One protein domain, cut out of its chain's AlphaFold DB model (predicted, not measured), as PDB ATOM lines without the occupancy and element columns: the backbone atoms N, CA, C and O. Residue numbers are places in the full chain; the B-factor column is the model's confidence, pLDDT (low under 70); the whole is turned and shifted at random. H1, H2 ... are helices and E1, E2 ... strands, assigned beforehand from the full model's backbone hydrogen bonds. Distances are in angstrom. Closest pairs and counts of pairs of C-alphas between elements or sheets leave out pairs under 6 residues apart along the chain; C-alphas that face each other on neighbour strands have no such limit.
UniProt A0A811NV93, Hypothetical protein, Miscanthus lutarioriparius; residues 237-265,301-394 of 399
ATOM      1  N   LEU A 237     -18.929 -55.117  37.822       94.94
ATOM      2  CA  LEU A 237     -18.484 -54.371  38.996       94.94
ATOM      3  C   LEU A 237     -17.890 -53.017  38.586       94.94
ATOM      4  O   LEU A 237     -18.270 -52.017  39.189       94.94
ATOM      5  N   ARG A 238     -17.079 -52.955  37.518       94.94
ATOM      6  CA  ARG A 238     -16.566 -51.688  36.949       94.94
ATOM      7  C   ARG A 238     -17.709 -50.729  36.584       94.94
ATOM      8  O   ARG A 238     -17.708 -49.591  37.036       94.94
ATOM      9  N   VAL A 239     -18.746 -51.214  35.891       95.38
ATOM     10  CA  VAL A 239     -19.979 -50.449  35.588       95.38
ATOM     11  C   VAL A 239     -20.626 -49.883  36.860       95.38
ATOM     12  O   VAL A 239     -20.927 -48.691  36.936       95.38
ATOM     13  N   LYS A 240     -20.800 -50.712  37.898       95.44
ATOM     14  CA  LYS A 240     -21.376 -50.284  39.185       95.44
ATOM     15  C   LYS A 240     -20.496 -49.271  39.924       95.44
ATOM     16  O   LYS A 240     -21.036 -48.385  40.583       95.44
ATOM     17  N   GLU A 241     -19.174 -49.379  39.836       96.38
ATOM     18  CA  GLU A 241     -18.239 -48.408  40.413       96.38
ATOM     19  C   GLU A 241     -18.292 -47.060  39.687       96.38
ATOM     20  O   GLU A 241     -18.433 -46.035  40.353       96.38
ATOM     21  N   THR A 242     -18.284 -47.045  38.350       96.50
ATOM     22  CA  THR A 242     -18.430 -45.816  37.551       96.50
ATOM     23  C   THR A 242     -19.742 -45.093  37.868       96.50
ATOM     24  O   THR A 242     -19.740 -43.880  38.086       96.50
ATOM     25  N   LEU A 243     -20.858 -45.825  37.982       96.12
ATOM     26  CA  LEU A 243     -22.150 -45.250  38.379       96.12
ATOM     27  C   LEU A 243     -22.138 -44.709  39.820       96.12
ATOM     28  O   LEU A 243     -22.703 -43.646  40.080       96.12
ATOM     29  N   ARG A 244     -21.461 -45.383  40.761       96.56
ATOM     30  CA  ARG A 244     -21.284 -44.878  42.137       96.56
ATOM     31  C   ARG A 244     -20.436 -43.606  42.178       96.56
ATOM     32  O   ARG A 244     -20.802 -42.679  42.899       96.56
ATOM     33  N   ALA A 245     -19.353 -43.536  41.404       96.62
ATOM     34  CA  ALA A 245     -18.522 -42.340  41.284       96.62
ATOM     35  C   ALA A 245     -19.339 -41.167  40.716       96.62
ATOM     36  O   ALA A 245     -19.439 -40.118  41.354       96.62
ATOM     37  N   PHE A 246     -20.033 -41.376  39.590       97.19
ATOM     38  CA  PHE A 246     -20.929 -40.378  39.002       97.19
ATOM     39  C   PHE A 246     -21.995 -39.885  39.990       97.19
ATOM     40  O   PHE A 246     -22.133 -38.676  40.177       97.19
ATOM     41  N   ASN A 247     -22.706 -40.790  40.672       96.56
ATOM     42  CA  ASN A 247     -23.731 -40.406  41.646       96.56
ATOM     43  C   ASN A 247     -23.131 -39.634  42.840       96.56
ATOM     44  O   ASN A 247     -23.741 -38.696  43.347       96.56
ATOM     45  N   SER A 248     -21.900 -39.957  43.249       96.75
ATOM     46  CA  SER A 248     -21.186 -39.215  44.298       96.75
ATOM     47  C   SER A 248     -20.906 -37.765  43.874       96.75
ATOM     48  O   SER A 248     -21.190 -36.838  44.633       96.75
ATOM     49  N   HIS A 249     -20.437 -37.541  42.639       96.06
ATOM     50  CA  HIS A 249     -20.255 -36.186  42.096       96.06
ATOM     51  C   HIS A 249     -21.584 -35.449  41.897       96.06
ATOM     52  O   HIS A 249     -21.682 -34.262  42.208       96.06
ATOM     53  N   TYR A 250     -22.620 -36.144  41.424       95.69
ATOM     54  CA  TYR A 250     -23.965 -35.592  41.275       95.69
ATOM     55  C   TYR A 250     -24.510 -35.078  42.615       95.69
ATOM     56  O   TYR A 250     -24.884 -33.909  42.718       95.69
ATOM     57  N   LEU A 251     -24.483 -35.910  43.662       95.75
ATOM     58  CA  LEU A 251     -24.952 -35.539  44.998       95.75
ATOM     59  C   LEU A 251     -24.124 -34.404  45.614       95.75
ATOM     60  O   LEU A 251     -24.707 -33.505  46.220       95.75
ATOM     61  N   HIS A 252     -22.803 -34.384  45.407       94.81
ATOM     62  CA  HIS A 252     -21.955 -33.258  45.811       94.81
ATOM     63  C   HIS A 252     -22.445 -31.938  45.190       94.81
ATOM     64  O   HIS A 252     -22.696 -30.969  45.908       94.81
ATOM     65  N   PHE A 253     -22.663 -31.903  43.872       94.50
ATOM     66  CA  PHE A 253     -23.140 -30.696  43.191       94.50
ATOM     67  C   PHE A 253     -24.584 -30.315  43.537       94.50
ATOM     68  O   PHE A 253     -24.901 -29.126  43.539       94.50
ATOM     69  N   VAL A 254     -25.452 -31.281  43.861       93.31
ATOM     70  CA  VAL A 254     -26.793 -31.008  44.411       93.31
ATOM     71  C   VAL A 254     -26.679 -30.290  45.760       93.31
ATOM     72  O   VAL A 254     -27.315 -29.254  45.952       93.31
ATOM     73  N   GLN A 255     -25.849 -30.795  46.677       94.38
ATOM     74  CA  GLN A 255     -25.658 -30.202  48.008       94.38
ATOM     75  C   GLN A 255     -25.016 -28.811  47.943       94.38
ATOM     76  O   GLN A 255     -25.415 -27.908  48.676       94.38
ATOM     77  N   GLU A 256     -24.033 -28.623  47.065       91.38
ATOM     78  CA  GLU A 256     -23.379 -27.332  46.830       91.38
ATOM     79  C   GLU A 256     -24.381 -26.277  46.322       91.38
ATOM     80  O   GLU A 256     -24.422 -25.155  46.830       91.38
ATOM     81  N   GLU A 257     -25.256 -26.651  45.381       89.31
ATOM     82  CA  GLU A 257     -26.316 -25.773  44.866       89.31
ATOM     83  C   GLU A 257     -27.380 -25.459  45.930       89.31
ATOM     84  O   GLU A 257     -27.826 -24.317  46.042       89.31
ATOM     85  N   GLN A 258     -27.751 -26.441  46.761       91.06
ATOM     86  CA  GLN A 258     -28.673 -26.244  47.884       91.06
ATOM     87  C   GLN A 258     -28.106 -25.269  48.926       91.06
ATOM     88  O   GLN A 258     -28.810 -24.345  49.331       91.06
ATOM     89  N   LYS A 259     -26.832 -25.421  49.314       91.44
ATOM     90  CA  LYS A 259     -26.148 -24.506  50.247       91.44
ATOM     91  C   LYS A 259     -26.078 -23.082  49.689       91.44
ATOM     92  O   LYS A 259     -26.418 -22.137  50.396       91.44
ATOM     93  N   ARG A 260     -25.716 -22.924  48.408       89.00
ATOM     94  CA  ARG A 260     -25.693 -21.617  47.724       89.00
ATOM     95  C   ARG A 260     -27.074 -20.956  47.714       89.00
ATOM     96  O   ARG A 260     -27.188 -19.771  48.018       89.00
ATOM     97  N   ALA A 261     -28.125 -21.716  47.401       86.94
ATOM     98  CA  ALA A 261     -29.496 -21.209  47.396       86.94
ATOM     99  C   ALA A 261     -29.970 -20.786  48.798       86.94
ATOM    100  O   ALA A 261     -30.605 -19.743  48.934       86.94
ATOM    101  N   GLN A 262     -29.634 -21.553  49.841       90.06
ATOM    102  CA  GLN A 262     -29.956 -21.213  51.232       90.06
ATOM    103  C   GLN A 262     -29.241 -19.937  51.698       90.06
ATOM    104  O   GLN A 262     -29.889 -19.062  52.270       90.06
ATOM    105  N   ALA A 263     -27.946 -19.788  51.399       90.62
ATOM    106  CA  ALA A 263     -27.183 -18.584  51.737       90.62
ATOM    107  C   ALA A 263     -27.765 -17.321  51.068       90.62
ATOM    108  O   ALA A 263     -27.973 -16.307  51.732       90.62
ATOM    109  N   ALA A 264     -28.120 -17.405  49.780       89.44
ATOM    110  CA  ALA A 264     -28.747 -16.296  49.058       89.44
ATOM    111  C   ALA A 264     -30.123 -15.902  49.638       89.44
ATOM    112  O   ALA A 264     -30.464 -14.720  49.674       89.44
ATOM    113  N   LEU A 265     -30.916 -16.867  50.119       88.00
ATOM    114  CA  LEU A 265     -32.190 -16.581  50.791       88.00
ATOM    115  C   LEU A 265     -31.979 -15.865  52.133       88.00
ATOM    116  O   LEU A 265     -32.637 -14.856  52.381       88.00
ATOM    117  N   LYS A 301     -27.991 -24.838  36.898       78.56
ATOM    118  CA  LYS A 301     -28.938 -25.547  37.788       78.56
ATOM    119  C   LYS A 301     -29.042 -27.061  37.497       78.56
ATOM    120  O   LYS A 301     -30.035 -27.690  37.842       78.56
ATOM    121  N   ARG A 302     -28.065 -27.618  36.780       88.81
ATOM    122  CA  ARG A 302     -27.996 -28.978  36.242       88.81
ATOM    123  C   ARG A 302     -26.757 -29.675  36.822       88.81
ATOM    124  O   ARG A 302     -25.694 -29.648  36.194       88.81
ATOM    125  N   PRO A 303     -26.848 -30.211  38.057       92.00
ATOM    126  CA  PRO A 303     -25.724 -30.868  38.727       92.00
ATOM    127  C   PRO A 303     -25.296 -32.166  38.025       92.00
ATOM    128  O   PRO A 303     -24.132 -32.543  38.109       92.00
ATOM    129  N   ASP A 304     -26.197 -32.791  37.264       91.12
ATOM    130  CA  ASP A 304     -25.931 -33.886  36.328       91.12
ATOM    131  C   ASP A 304     -24.862 -33.510  35.296       91.12
ATOM    132  O   ASP A 304     -23.876 -34.227  35.140       91.12
ATOM    133  N   LEU A 305     -24.991 -32.346  34.651       92.31
ATOM    134  CA  LEU A 305     -24.018 -31.901  33.652       92.31
ATOM    135  C   LEU A 305     -22.656 -31.585  34.280       92.31
ATOM    136  O   LEU A 305     -21.633 -31.955  33.713       92.31
ATOM    137  N   LYS A 306     -22.632 -30.970  35.473       93.38
ATOM    138  CA  LYS A 306     -21.384 -30.736  36.222       93.38
ATOM    139  C   LYS A 306     -20.695 -32.057  36.591       93.38
ATOM    140  O   LYS A 306     -19.477 -32.165  36.467       93.38
ATOM    141  N   ALA A 307     -21.465 -33.067  37.002       95.44
ATOM    142  CA  ALA A 307     -20.955 -34.396  37.323       95.44
ATOM    143  C   ALA A 307     -20.401 -35.125  36.085       95.44
ATOM    144  O   ALA A 307     -19.314 -35.691  36.174       95.44
ATOM    145  N   ILE A 308     -21.070 -35.050  34.924       94.62
ATOM    146  CA  ILE A 308     -20.520 -35.558  33.650       94.62
ATOM    147  C   ILE A 308     -19.193 -34.860  33.329       94.62
ATOM    148  O   ILE A 308     -18.207 -35.535  33.044       94.62
ATOM    149  N   THR A 309     -19.142 -33.524  33.398       95.00
ATOM    150  CA  THR A 309     -17.916 -32.769  33.102       95.00
ATOM    151  C   THR A 309     -16.779 -33.155  34.050       95.00
ATOM    152  O   THR A 309     -15.681 -33.416  33.573       95.00
ATOM    153  N   LYS A 310     -17.031 -33.321  35.357       95.12
ATOM    154  CA  LYS A 310     -16.013 -33.842  36.290       95.12
ATOM    155  C   LYS A 310     -15.555 -35.257  35.944       95.12
ATOM    156  O   LYS A 310     -14.355 -35.509  35.929       95.12
ATOM    157  N   MET A 311     -16.477 -36.166  35.629       95.44
ATOM    158  CA  MET A 311     -16.137 -37.532  35.202       95.44
ATOM    159  C   MET A 311     -15.260 -37.542  33.940       95.44
ATOM    160  O   MET A 311     -14.353 -38.365  33.838       95.44
ATOM    161  N   GLN A 312     -15.488 -36.612  33.008       93.88
ATOM    162  CA  GLN A 312     -14.660 -36.423  31.812       93.88
ATOM    163  C   GLN A 312     -13.287 -35.816  32.146       93.88
ATOM    164  O   GLN A 312     -12.280 -36.344  31.690       93.88
ATOM    165  N   GLU A 313     -13.222 -34.774  32.982       94.88
ATOM    166  CA  GLU A 313     -11.962 -34.164  33.450       94.88
ATOM    167  C   GLU A 313     -11.041 -35.179  34.149       94.88
ATOM    168  O   GLU A 313      -9.826 -35.139  33.972       94.88
ATOM    169  N   MET A 314     -11.612 -36.112  34.917       94.00
ATOM    170  CA  MET A 314     -10.868 -37.167  35.619       94.00
ATOM    171  C   MET A 314     -10.618 -38.420  34.763       94.00
ATOM    172  O   MET A 314     -10.053 -39.386  35.266       94.00
ATOM    173  N   ASN A 315     -11.053 -38.438  33.494       93.12
ATOM    174  CA  ASN A 315     -11.028 -39.613  32.609       93.12
ATOM    175  C   ASN A 315     -11.679 -40.876  33.223       93.12
ATOM    176  O   ASN A 315     -11.296 -42.001  32.919       93.12
ATOM    177  N   ALA A 316     -12.693 -40.694  34.074       92.94
ATOM    178  CA  ALA A 316     -13.396 -41.764  34.787       92.94
ATOM    179  C   ALA A 316     -14.576 -42.372  33.991       92.94
ATOM    180  O   ALA A 316     -15.345 -43.175  34.524       92.94
ATOM    181  N   VAL A 317     -14.744 -41.970  32.726       93.38
ATOM    182  CA  VAL A 317     -15.731 -42.530  31.788       93.38
ATOM    183  C   VAL A 317     -15.311 -43.949  31.403       93.38
ATOM    184  O   VAL A 317     -14.176 -44.151  30.980       93.38
ATOM    185  N   LEU A 318     -16.212 -44.929  31.534       93.56
ATOM    186  CA  LEU A 318     -15.838 -46.346  31.413       93.56
ATOM    187  C   LEU A 318     -15.449 -46.756  29.982       93.56
ATOM    188  O   LEU A 318     -14.420 -47.403  29.795       93.56
ATOM    189  N   TYR A 319     -16.251 -46.368  28.985       92.50
ATOM    190  CA  TYR A 319     -15.988 -46.623  27.566       92.50
ATOM    191  C   TYR A 319     -15.927 -45.298  26.783       92.50
ATOM    192  O   TYR A 319     -16.927 -44.868  26.215       92.50
ATOM    193  N   PRO A 320     -14.773 -44.602  26.755       90.31
ATOM    194  CA  PRO A 320     -14.659 -43.300  26.091       90.31
ATOM    195  C   PRO A 320     -14.711 -43.394  24.554       90.31
ATOM    196  O   PRO A 320     -15.104 -42.432  23.893       90.31
ATOM    197  N   GLU A 321     -14.331 -44.537  23.971       88.81
ATOM    198  CA  GLU A 321     -14.509 -44.806  22.542       88.81
ATOM    199  C   GLU A 321     -15.836 -45.514  22.258       88.81
ATOM    200  O   GLU A 321     -16.211 -46.473  22.935       88.81
ATOM    201  N   LYS A 322     -16.509 -45.102  21.177       87.12
ATOM    202  CA  LYS A 322     -17.715 -45.784  20.700       87.12
ATOM    203  C   LYS A 322     -17.346 -47.146  20.107       87.12
ATOM    204  O   LYS A 322     -16.474 -47.224  19.242       87.12
ATOM    205  N   ARG A 323     -18.076 -48.195  20.490       82.00
ATOM    206  CA  ARG A 323     -17.953 -49.566  19.958       82.00
ATOM    207  C   ARG A 323     -19.295 -50.025  19.382       82.00
ATOM    208  O   ARG A 323     -20.339 -49.553  19.820       82.00
ATOM    209  N   ILE A 324     -19.264 -50.907  18.383       82.62
ATOM    210  CA  ILE A 324     -20.466 -51.561  17.836       82.62
ATOM    211  C   ILE A 324     -20.665 -52.882  18.589       82.62
ATOM    212  O   ILE A 324     -19.699 -53.613  18.799       82.62
ATOM    213  N   GLY A 325     -21.907 -53.204  18.957       83.25
ATOM    214  CA  GLY A 325     -22.258 -54.476  19.597       83.25
ATOM    215  C   GLY A 325     -22.370 -54.397  21.122       83.25
ATOM    216  O   GLY A 325     -22.744 -53.367  21.678       83.25
ATOM    217  N   HIS A 326     -22.100 -55.517  21.793       83.38
ATOM    218  CA  HIS A 326     -22.209 -55.643  23.249       83.38
ATOM    219  C   HIS A 326     -21.060 -54.919  23.974       83.38
ATOM    220  O   HIS A 326     -19.901 -55.014  23.568       83.38
ATOM    221  N   LEU A 327     -21.385 -54.225  25.069       88.62
ATOM    222  CA  LEU A 327     -20.415 -53.595  25.967       88.62
ATOM    223  C   LEU A 327     -20.228 -54.470  27.218       88.62
ATOM    224  O   LEU A 327     -21.228 -54.787  27.868       88.62
ATOM    225  N   PRO A 328     -18.989 -54.841  27.596       91.44
ATOM    226  CA  PRO A 328     -18.761 -55.732  28.729       91.44
ATOM    227  C   PRO A 328     -19.386 -55.212  30.031       91.44
ATOM    228  O   PRO A 328     -19.183 -54.070  30.436       91.44
ATOM    229  N   GLY A 329     -20.141 -56.071  30.716       91.69
ATOM    230  CA  GLY A 329     -20.798 -55.722  31.979       91.69
ATOM    231  C   GLY A 329     -22.055 -54.855  31.846       91.69
ATOM    232  O   GLY A 329     -22.594 -54.455  32.877       91.69
ATOM    233  N   ILE A 330     -22.530 -54.576  30.629       91.56
ATOM    234  CA  ILE A 330     -23.822 -53.928  30.373       91.56
ATOM    235  C   ILE A 330     -24.714 -54.940  29.652       91.56
ATOM    236  O   ILE A 330     -24.484 -55.284  28.492       91.56
ATOM    237  N   ASP A 331     -25.724 -55.433  30.361       89.12
ATOM    238  CA  ASP A 331     -26.576 -56.531  29.910       89.12
ATOM    239  C   ASP A 331     -27.911 -56.012  29.361       89.12
ATOM    240  O   ASP A 331     -28.403 -54.947  29.743       89.12
ATOM    241  N   VAL A 332     -28.537 -56.784  28.468       85.56
ATOM    242  CA  VAL A 332     -29.866 -56.446  27.941       85.56
ATOM    243  C   VAL A 332     -30.881 -56.465  29.087       85.56
ATOM    244  O   VAL A 332     -31.082 -57.490  29.731       85.56
ATOM    245  N   GLY A 333     -31.531 -55.323  29.325       86.81
ATOM    246  CA  GLY A 333     -32.466 -55.129  30.437       86.81
ATOM    247  C   GLY A 333     -31.890 -54.375  31.641       86.81
ATOM    248  O   GLY A 333     -32.653 -54.081  32.564       86.81
ATOM    249  N   ASP A 334     -30.602 -54.007  31.633       88.38
ATOM    250  CA  ASP A 334     -30.067 -53.022  32.583       88.38
ATOM    251  C   ASP A 334     -30.830 -51.690  32.464       88.38
ATOM    252  O   ASP A 334     -31.117 -51.205  31.368       88.38
ATOM    253  N   GLN A 335     -31.163 -51.094  33.611       89.44
ATOM    254  CA  GLN A 335     -31.934 -49.852  33.695       89.44
ATOM    255  C   GLN A 335     -31.037 -48.691  34.128       89.44
ATOM    256  O   GLN A 335     -30.282 -48.814  35.091       89.44
ATOM    257  N   PHE A 336     -31.179 -47.555  33.445       89.75
ATOM    258  CA  PHE A 336     -30.496 -46.302  33.767       89.75
ATOM    259  C   PHE A 336     -31.513 -45.263  34.241       89.75
ATOM    260  O   PHE A 336     -32.536 -45.041  33.589       89.75
ATOM    261  N   TYR A 337     -31.224 -44.605  35.361       89.44
ATOM    262  CA  TYR A 337     -32.075 -43.578  35.959       89.44
ATOM    263  C   TYR A 337     -31.986 -42.237  35.229       89.44
ATOM    264  O   TYR A 337     -32.858 -41.386  35.392       89.44
ATOM    265  N   SER A 338     -30.933 -42.015  34.438       90.25
ATOM    266  CA  SER A 338     -30.783 -40.795  33.647       90.25
ATOM    267  C   SER A 338     -29.915 -41.000  32.408       90.25
ATOM    268  O   SER A 338     -29.036 -41.858  32.368       90.25
ATOM    269  N   ARG A 339     -30.077 -40.127  31.406       90.56
ATOM    270  CA  ARG A 339     -29.161 -40.079  30.252       90.56
ATOM    271  C   ARG A 339     -27.717 -39.743  30.642       90.56
ATOM    272  O   ARG A 339     -26.804 -40.087  29.903       90.56
ATOM    273  N   ALA A 340     -27.499 -39.091  31.786       93.56
ATOM    274  CA  ALA A 340     -26.160 -38.792  32.282       93.56
ATOM    275  C   ALA A 340     -25.379 -40.071  32.631       93.56
ATOM    276  O   ALA A 340     -24.195 -40.159  32.313       93.56
ATOM    277  N   GLU A 341     -26.054 -41.088  33.179       93.31
ATOM    278  CA  GLU A 341     -25.466 -42.409  33.458       93.31
ATOM    279  C   GLU A 341     -24.973 -43.095  32.177       93.31
ATOM    280  O   GLU A 341     -23.860 -43.615  32.131       93.31
ATOM    281  N   MET A 342     -25.752 -43.017  31.096       92.44
ATOM    282  CA  MET A 342     -25.354 -43.560  29.792       92.44
ATOM    283  C   MET A 342     -24.139 -42.841  29.188       92.44
ATOM    284  O   MET A 342     -23.327 -43.482  28.519       92.44
ATOM    285  N   VAL A 343     -23.995 -41.535  29.447       93.69
ATOM    286  CA  VAL A 343     -22.845 -40.732  28.996       93.69
ATOM    287  C   VAL A 343     -21.575 -41.074  29.771       93.69
ATOM    288  O   VAL A 343     -20.519 -41.205  29.158       93.69
ATOM    289  N   VAL A 344     -21.645 -41.278  31.092       95.31
ATOM    290  CA  VAL A 344     -20.459 -41.673  31.883       95.31
ATOM    291  C   VAL A 344     -20.067 -43.141  31.704       95.31
ATOM    292  O   VAL A 344     -18.909 -43.493  31.922       95.31
ATOM    293  N   LEU A 345     -20.994 -44.001  31.275       93.81
ATOM    294  CA  LEU A 345     -20.672 -45.369  30.866       93.81
ATOM    295  C   LEU A 345     -20.141 -45.463  29.432       93.81
ATOM    296  O   LEU A 345     -19.450 -46.429  29.127       93.81
ATOM    297  N   GLY A 346     -20.427 -44.484  28.566       91.38
ATOM    298  CA  GLY A 346     -20.010 -44.501  27.158       91.38
ATOM    299  C   GLY A 346     -20.993 -45.170  26.190       91.38
ATOM    300  O   GLY A 346     -20.677 -45.352  25.018       91.38
ATOM    301  N   ILE A 347     -22.201 -45.510  26.654       90.56
ATOM    302  CA  ILE A 347     -23.266 -46.104  25.825       90.56
ATOM    303  C   ILE A 347     -23.792 -45.078  24.808       90.56
ATOM    304  O   ILE A 347     -24.164 -45.424  23.690       90.56
ATOM    305  N   HIS A 348     -23.827 -43.802  25.200       90.12
ATOM    306  CA  HIS A 348     -24.306 -42.693  24.375       90.12
ATOM    307  C   HIS A 348     -23.473 -41.445  24.651       90.12
ATOM    308  O   HIS A 348     -23.335 -41.050  25.801       90.12
ATOM    309  N   SER A 349     -22.927 -40.784  23.630       89.31
ATOM    310  CA  SER A 349     -22.055 -39.614  23.834       89.31
ATOM    311  C   SER A 349     -22.790 -38.312  24.174       89.31
ATOM    312  O   SER A 349     -22.154 -37.345  24.593       89.31
ATOM    313  N   HIS A 350     -24.110 -38.241  23.971       86.69
ATOM    314  CA  HIS A 350     -24.855 -36.979  24.016       86.69
ATOM    315  C   HIS A 350     -26.039 -37.024  24.987       86.69
ATOM    316  O   HIS A 350     -27.035 -37.694  24.742       86.69
ATOM    317  N   TRP A 351     -26.012 -36.204  26.040       86.75
ATOM    318  CA  TRP A 351     -27.115 -36.134  27.012       86.75
ATOM    319  C   TRP A 351     -28.432 -35.580  26.421       86.75
ATOM    320  O   TRP A 351     -29.522 -35.965  26.847       86.75
ATOM    321  N   LEU A 352     -28.353 -34.682  25.428       86.75
ATOM    322  CA  LEU A 352     -29.523 -34.034  24.815       86.75
ATOM    323  C   LEU A 352     -30.091 -34.814  23.615       86.75
ATOM    324  O   LEU A 352     -31.311 -34.936  23.475       86.75
ATOM    325  N   ASN A 353     -29.225 -35.341  22.748       86.38
ATOM    326  CA  ASN A 353     -29.640 -35.943  21.480       86.38
ATOM    327  C   ASN A 353     -30.312 -37.304  21.708       86.38
ATOM    328  O   ASN A 353     -29.928 -38.054  22.603       86.38
ATOM    329  N   GLY A 354     -31.315 -37.635  20.894       80.00
ATOM    330  CA  GLY A 354     -31.986 -38.940  20.959       80.00
ATOM    331  C   GLY A 354     -31.247 -40.072  20.238       80.00
ATOM    332  O   GLY A 354     -31.609 -41.225  20.425       80.00
ATOM    333  N   ILE A 355     -30.245 -39.736  19.419       82.69
ATOM    334  CA  ILE A 355     -29.490 -40.659  18.564       82.69
ATOM    335  C   ILE A 355     -27.995 -40.405  18.751       82.69
ATOM    336  O   ILE A 355     -27.572 -39.245  18.808       82.69
ATOM    337  N   ASP A 356     -27.205 -41.479  18.794       83.56
ATOM    338  CA  ASP A 356     -25.754 -41.430  18.624       83.56
ATOM    339  C   ASP A 356     -25.319 -42.167  17.358       83.56
ATOM    340  O   ASP A 356     -25.820 -43.247  17.044       83.56
ATOM    341  N   TYR A 357     -24.333 -41.596  16.675       80.56
ATOM    342  CA  TYR A 357     -23.701 -42.178  15.494       80.56
ATOM    343  C   TYR A 357     -22.177 -42.125  15.621       80.56
ATOM    344  O   TYR A 357     -21.607 -41.313  16.367       80.56
ATOM    345  N   MET A 358     -21.496 -43.004  14.890       83.31
ATOM    346  CA  MET A 358     -20.047 -42.951  14.724       83.31
ATOM    347  C   MET A 358     -19.695 -41.970  13.599       83.31
ATOM    348  O   MET A 358     -20.133 -42.126  12.465       83.31
ATOM    349  N   GLY A 359     -18.924 -40.927  13.915       81.25
ATOM    350  CA  GLY A 359     -18.488 -39.936  12.923       81.25
ATOM    351  C   GLY A 359     -17.334 -40.426  12.042       81.25
ATOM    352  O   GLY A 359     -16.765 -41.490  12.279       81.25
ATOM    353  N   MET A 360     -16.907 -39.594  11.082       78.44
ATOM    354  CA  MET A 360     -15.877 -39.938  10.080       78.44
ATOM    355  C   MET A 360     -14.566 -40.503  10.666       78.44
ATOM    356  O   MET A 360     -13.926 -41.345  10.047       78.44
ATOM    357  N   LYS A 361     -14.204 -40.117  11.899       81.50
ATOM    358  CA  LYS A 361     -13.041 -40.644  12.642       81.50
ATOM    359  C   LYS A 361     -13.046 -42.172  12.824       81.50
ATOM    360  O   LYS A 361     -11.998 -42.754  13.068       81.50
ATOM    361  N   TYR A 362     -14.211 -42.809  12.718       76.12
ATOM    362  CA  TYR A 362     -14.392 -44.250  12.885       76.12
ATOM    363  C   TYR A 362     -14.492 -45.008  11.553       76.12
ATOM    364  O   TYR A 362     -14.583 -46.229  11.586       76.12
ATOM    365  N   GLN A 363     -14.434 -44.346  10.387       69.56
ATOM    366  CA  GLN A 363     -14.594 -45.002   9.074       69.56
ATOM    367  C   GLN A 363     -13.650 -46.199   8.901       69.56
ATOM    368  O   GLN A 363     -14.103 -47.293   8.584       69.56
ATOM    369  N   ALA A 364     -12.361 -46.032   9.216       67.75
ATOM    370  CA  ALA A 364     -11.384 -47.121   9.151       67.75
ATOM    371  C   ALA A 364     -11.682 -48.279  10.126       67.75
ATOM    372  O   ALA A 364     -11.386 -49.422   9.800       67.75
ATOM    373  N   LYS A 365     -12.292 -48.007  11.293       63.62
ATOM    374  CA  LYS A 365     -12.707 -49.035  12.269       63.62
ATOM    375  C   LYS A 365     -13.981 -49.769  11.814       63.62
ATOM    376  O   LYS A 365     -14.085 -50.974  12.006       63.62
ATOM    377  N   ILE A 366     -14.922 -49.061  11.182       59.03
ATOM    378  CA  ILE A 366     -16.191 -49.621  10.683       59.03
ATOM    379  C   ILE A 366     -15.959 -50.509   9.456       59.03
ATOM    380  O   ILE A 366     -16.519 -51.595   9.398       59.03
ATOM    381  N   CYS A 367     -15.096 -50.108   8.516       45.59
ATOM    382  CA  CYS A 367     -14.832 -50.856   7.279       45.59
ATOM    383  C   CYS A 367     -14.146 -52.228   7.462       45.59
ATOM    384  O   CYS A 367     -14.042 -52.976   6.491       45.59
ATOM    385  N   VAL A 368     -13.662 -52.567   8.666       48.09
ATOM    386  CA  VAL A 368     -13.119 -53.909   8.974       48.09
ATOM    387  C   VAL A 368     -14.251 -54.932   9.098       48.09
ATOM    388  O   VAL A 368     -14.127 -56.056   8.612       48.09
ATOM    389  N   SER A 369     -15.394 -54.535   9.665       46.56
ATOM    390  CA  SER A 369     -16.657 -55.233   9.426       46.56
ATOM    391  C   SER A 369     -17.182 -54.858   8.040       46.56
ATOM    392  O   SER A 369     -17.273 -53.683   7.699       46.56
ATOM    393  N   LYS A 370     -17.543 -55.852   7.224       43.34
ATOM    394  CA  LYS A 370     -17.948 -55.660   5.822       43.34
ATOM    395  C   LYS A 370     -19.382 -55.118   5.699       43.34
ATOM    396  O   LYS A 370     -20.261 -55.775   5.153       43.34
ATOM    397  N   CYS A 371     -19.601 -53.922   6.229       44.12
ATOM    398  CA  CYS A 371     -20.887 -53.255   6.343       44.12
ATOM    399  C   CYS A 371     -20.829 -51.853   5.729       44.12
ATOM    400  O   CYS A 371     -19.825 -51.147   5.832       44.12
ATOM    401  N   HIS A 372     -21.910 -51.464   5.052       40.88
ATOM    402  CA  HIS A 372     -21.981 -50.190   4.341       40.88
ATOM    403  C   HIS A 372     -21.939 -49.002   5.309       40.88
ATOM    404  O   HIS A 372     -22.449 -49.061   6.422       40.88
ATOM    405  N   ILE A 373     -21.349 -47.895   4.857       42.47
ATOM    406  CA  ILE A 373     -20.988 -46.743   5.699       42.47
ATOM    407  C   ILE A 373     -22.182 -45.844   6.096       42.47
ATOM    408  O   ILE A 373     -21.989 -44.749   6.622       42.47
ATOM    409  N   GLY A 374     -23.408 -46.307   5.828       44.47
ATOM    410  CA  GLY A 374     -24.662 -45.630   6.142       44.47
ATOM    411  C   GLY A 374     -25.257 -46.101   7.469       44.47
ATOM    412  O   GLY A 374     -25.622 -47.261   7.618       44.47
ATOM    413  N   ASP A 375     -25.405 -45.154   8.392       44.22
ATOM    414  CA  ASP A 375     -26.432 -45.156   9.440       44.22
ATOM    415  C   ASP A 375     -26.398 -46.289  10.487       44.22
ATOM    416  O   ASP A 375     -27.423 -46.868  10.848       44.22
ATOM    417  N   TYR A 376     -25.229 -46.515  11.102       50.00
ATOM    418  CA  TYR A 376     -25.169 -47.142  12.433       50.00
ATOM    419  C   TYR A 376     -25.776 -46.215  13.504       50.00
ATOM    420  O   TYR A 376     -25.085 -45.407  14.133       50.00
ATOM    421  N   VAL A 377     -27.089 -46.353  13.710       48.16
ATOM    422  CA  VAL A 377     -27.854 -45.768  14.824       48.16
ATOM    423  C   VAL A 377     -27.587 -46.602  16.078       48.16
ATOM    424  O   VAL A 377     -28.298 -47.559  16.372       48.16
ATOM    425  N   ASN A 378     -26.537 -46.253  16.824       53.34
ATOM    426  CA  ASN A 378     -26.096 -47.090  17.943       53.34
ATOM    427  C   ASN A 378     -27.058 -47.075  19.136       53.34
ATOM    428  O   ASN A 378     -27.071 -48.034  19.895       53.34
ATOM    429  N   VAL A 379     -27.878 -46.032  19.297       54.19
ATOM    430  CA  VAL A 379     -28.968 -45.987  20.282       54.19
ATOM    431  C   VAL A 379     -30.088 -45.092  19.752       54.19
ATOM    432  O   VAL A 379     -29.810 -43.954  19.375       54.19
ATOM    433  N   LEU A 380     -31.342 -45.554  19.789       50.09
ATOM    434  CA  LEU A 380     -32.520 -44.680  19.776       50.09
ATOM    435  C   LEU A 380     -33.050 -44.523  21.209       50.09
ATOM    436  O   LEU A 380     -33.342 -45.512  21.882       50.09
ATOM    437  N   MET A 381     -33.183 -43.276  21.662       52.75
ATOM    438  CA  MET A 381     -33.792 -42.910  22.942       52.75
ATOM    439  C   MET A 381     -35.264 -42.520  22.741       52.75
ATOM    440  O   MET A 381     -35.542 -41.393  22.316       52.75
ATOM    441  N   ASP A 382     -36.211 -43.383  23.112       48.62
ATOM    442  CA  ASP A 382     -37.629 -43.002  23.097       48.62
ATOM    443  C   ASP A 382     -37.945 -42.001  24.218       48.62
ATOM    444  O   ASP A 382     -37.859 -42.296  25.409       48.62
ATOM    445  N   ASN A 383     -38.342 -40.786  23.833       48.38
ATOM    446  CA  ASN A 383     -38.589 -39.654  24.738       48.38
ATOM    447  C   ASN A 383     -40.011 -39.683  25.355       48.38
ATOM    448  O   ASN A 383     -40.696 -38.663  25.457       48.38
ATOM    449  N   SER A 384     -40.480 -40.875  25.735       41.53
ATOM    450  CA  SER A 384     -41.866 -41.135  26.142       41.53
ATOM    451  C   SER A 384     -42.157 -40.742  27.602       41.53
ATOM    452  O   SER A 384     -42.136 -41.557  28.519       41.53
ATOM    453  N   LEU A 385     -42.482 -39.460  27.795       38.59
ATOM    454  CA  LEU A 385     -43.353 -38.912  28.854       38.59
ATOM    455  C   LEU A 385     -43.008 -39.106  30.347       38.59
ATOM    456  O   LEU A 385     -43.751 -38.596  31.185       38.59
ATOM    457  N   SER A 386     -41.885 -39.715  30.732       38.84
ATOM    458  CA  SER A 386     -41.397 -39.634  32.118       38.84
ATOM    459  C   SER A 386     -39.875 -39.598  32.193       38.84
ATOM    460  O   SER A 386     -39.191 -40.344  31.502       38.84
ATOM    461  N   GLN A 387     -39.334 -38.759  33.082       46.81
ATOM    462  CA  GLN A 387     -37.886 -38.581  33.287       46.81
ATOM    463  C   GLN A 387     -37.195 -39.811  33.918       46.81
ATOM    464  O   GLN A 387     -36.003 -39.759  34.198       46.81
ATOM    465  N   HIS A 388     -37.941 -40.897  34.150       41.44
ATOM    466  CA  HIS A 388     -37.533 -42.063  34.934       41.44
ATOM    467  C   HIS A 388     -37.373 -43.366  34.139       41.44
ATOM    468  O   HIS A 388     -36.937 -44.354  34.723       41.44
ATOM    469  N   LEU A 389     -37.730 -43.408  32.849       40.47
ATOM    470  CA  LEU A 389     -37.539 -44.606  32.030       40.47
ATOM    471  C   LEU A 389     -36.895 -44.244  30.695       40.47
ATOM    472  O   LEU A 389     -37.497 -43.581  29.854       40.47
ATOM    473  N   VAL A 390     -35.667 -44.717  30.507       49.50
ATOM    474  CA  VAL A 390     -34.923 -44.580  29.260       49.50
ATOM    475  C   VAL A 390     -34.930 -45.934  28.555       49.50
ATOM    476  O   VAL A 390     -34.212 -46.848  28.954       49.50
ATOM    477  N   VAL A 391     -35.754 -46.077  27.515       46.62
ATOM    478  CA  VAL A 391     -35.731 -47.269  26.654       46.62
ATOM    479  C   VAL A 391     -34.548 -47.143  25.695       46.62
ATOM    480  O   VAL A 391     -34.443 -46.163  24.956       46.62
ATOM    481  N   VAL A 392     -33.647 -48.126  25.742       51.03
ATOM    482  CA  VAL A 392     -32.464 -48.225  24.879       51.03
ATOM    483  C   VAL A 392     -32.776 -49.207  23.753       51.03
ATOM    484  O   VAL A 392     -32.586 -50.414  23.901       51.03
ATOM    485  N   SER A 393     -33.260 -48.697  22.623       45.03
ATOM    486  CA  SER A 393     -33.463 -49.516  21.425       45.03
ATOM    487  C   SER A 393     -32.187 -49.493  20.579       45.03
ATOM    488  O   SER A 393     -31.860 -48.477  19.960       45.03
ATOM    489  N   LEU A 394     -31.443 -50.604  20.583       47.38
ATOM    490  CA  LEU A 394     -30.257 -50.804  19.742       47.38
ATOM    491  C   LEU A 394     -30.701 -51.263  18.346       47.38
ATOM    492  O   LEU A 394     -31.124 -52.408  18.170       47.38
TER     493      LEU A 394
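This is residues 237 to 265 and 301 to 394 of the 399 residues of the protein "Hypothetical protein" of Miscanthus lutarioriparius (UniProt A0A811NV93). A long helix, H1, packs on two shorter helices, H2 and H3, and its residues 258 to 265 stick out; loops lead on to helix H4 and a small hairpin, E1 and E2. The 123 printed residues, mostly helix by class, have under half in these named elements. The whole is only just compact, close to loose, with a radius of gyration of the C-alphas of 16.5 A and spans of 60 by 33 by 28 A.

Find antiparallel strands E1, residues 379 to 382, and E2, residues 391 to 393, ending at (-33.463, -49.516, 21.425). H1 runs 41.9 A from C-alpha 237 at (-18.484, -54.371, 38.996) to C-alpha 265; H2 is residues 303 to 313, H3 339 to 345, H4 360 to 366.

In the hairpin, N 380 and O 393 are within hydrogen-bond range, 3.0 A. H1 touches H2 with residues 246 to 257 alone; their closest C-alphas, of Tyr 250 and Ala 307, are 5.1 A apart. Every O i to N i+4 pair is within range in H1, H2 and H3; H4 has 1 of 3, and 3 of 4 O i to N i+3 pairs.

Residues 266 to 300 are cut out, and C-alphas 265 and 301 are 16.1 A apart. Links H2 to H3, H3 to H4 and H4 to E1 are long. Residues 363 to 394 have pLDDT under 70.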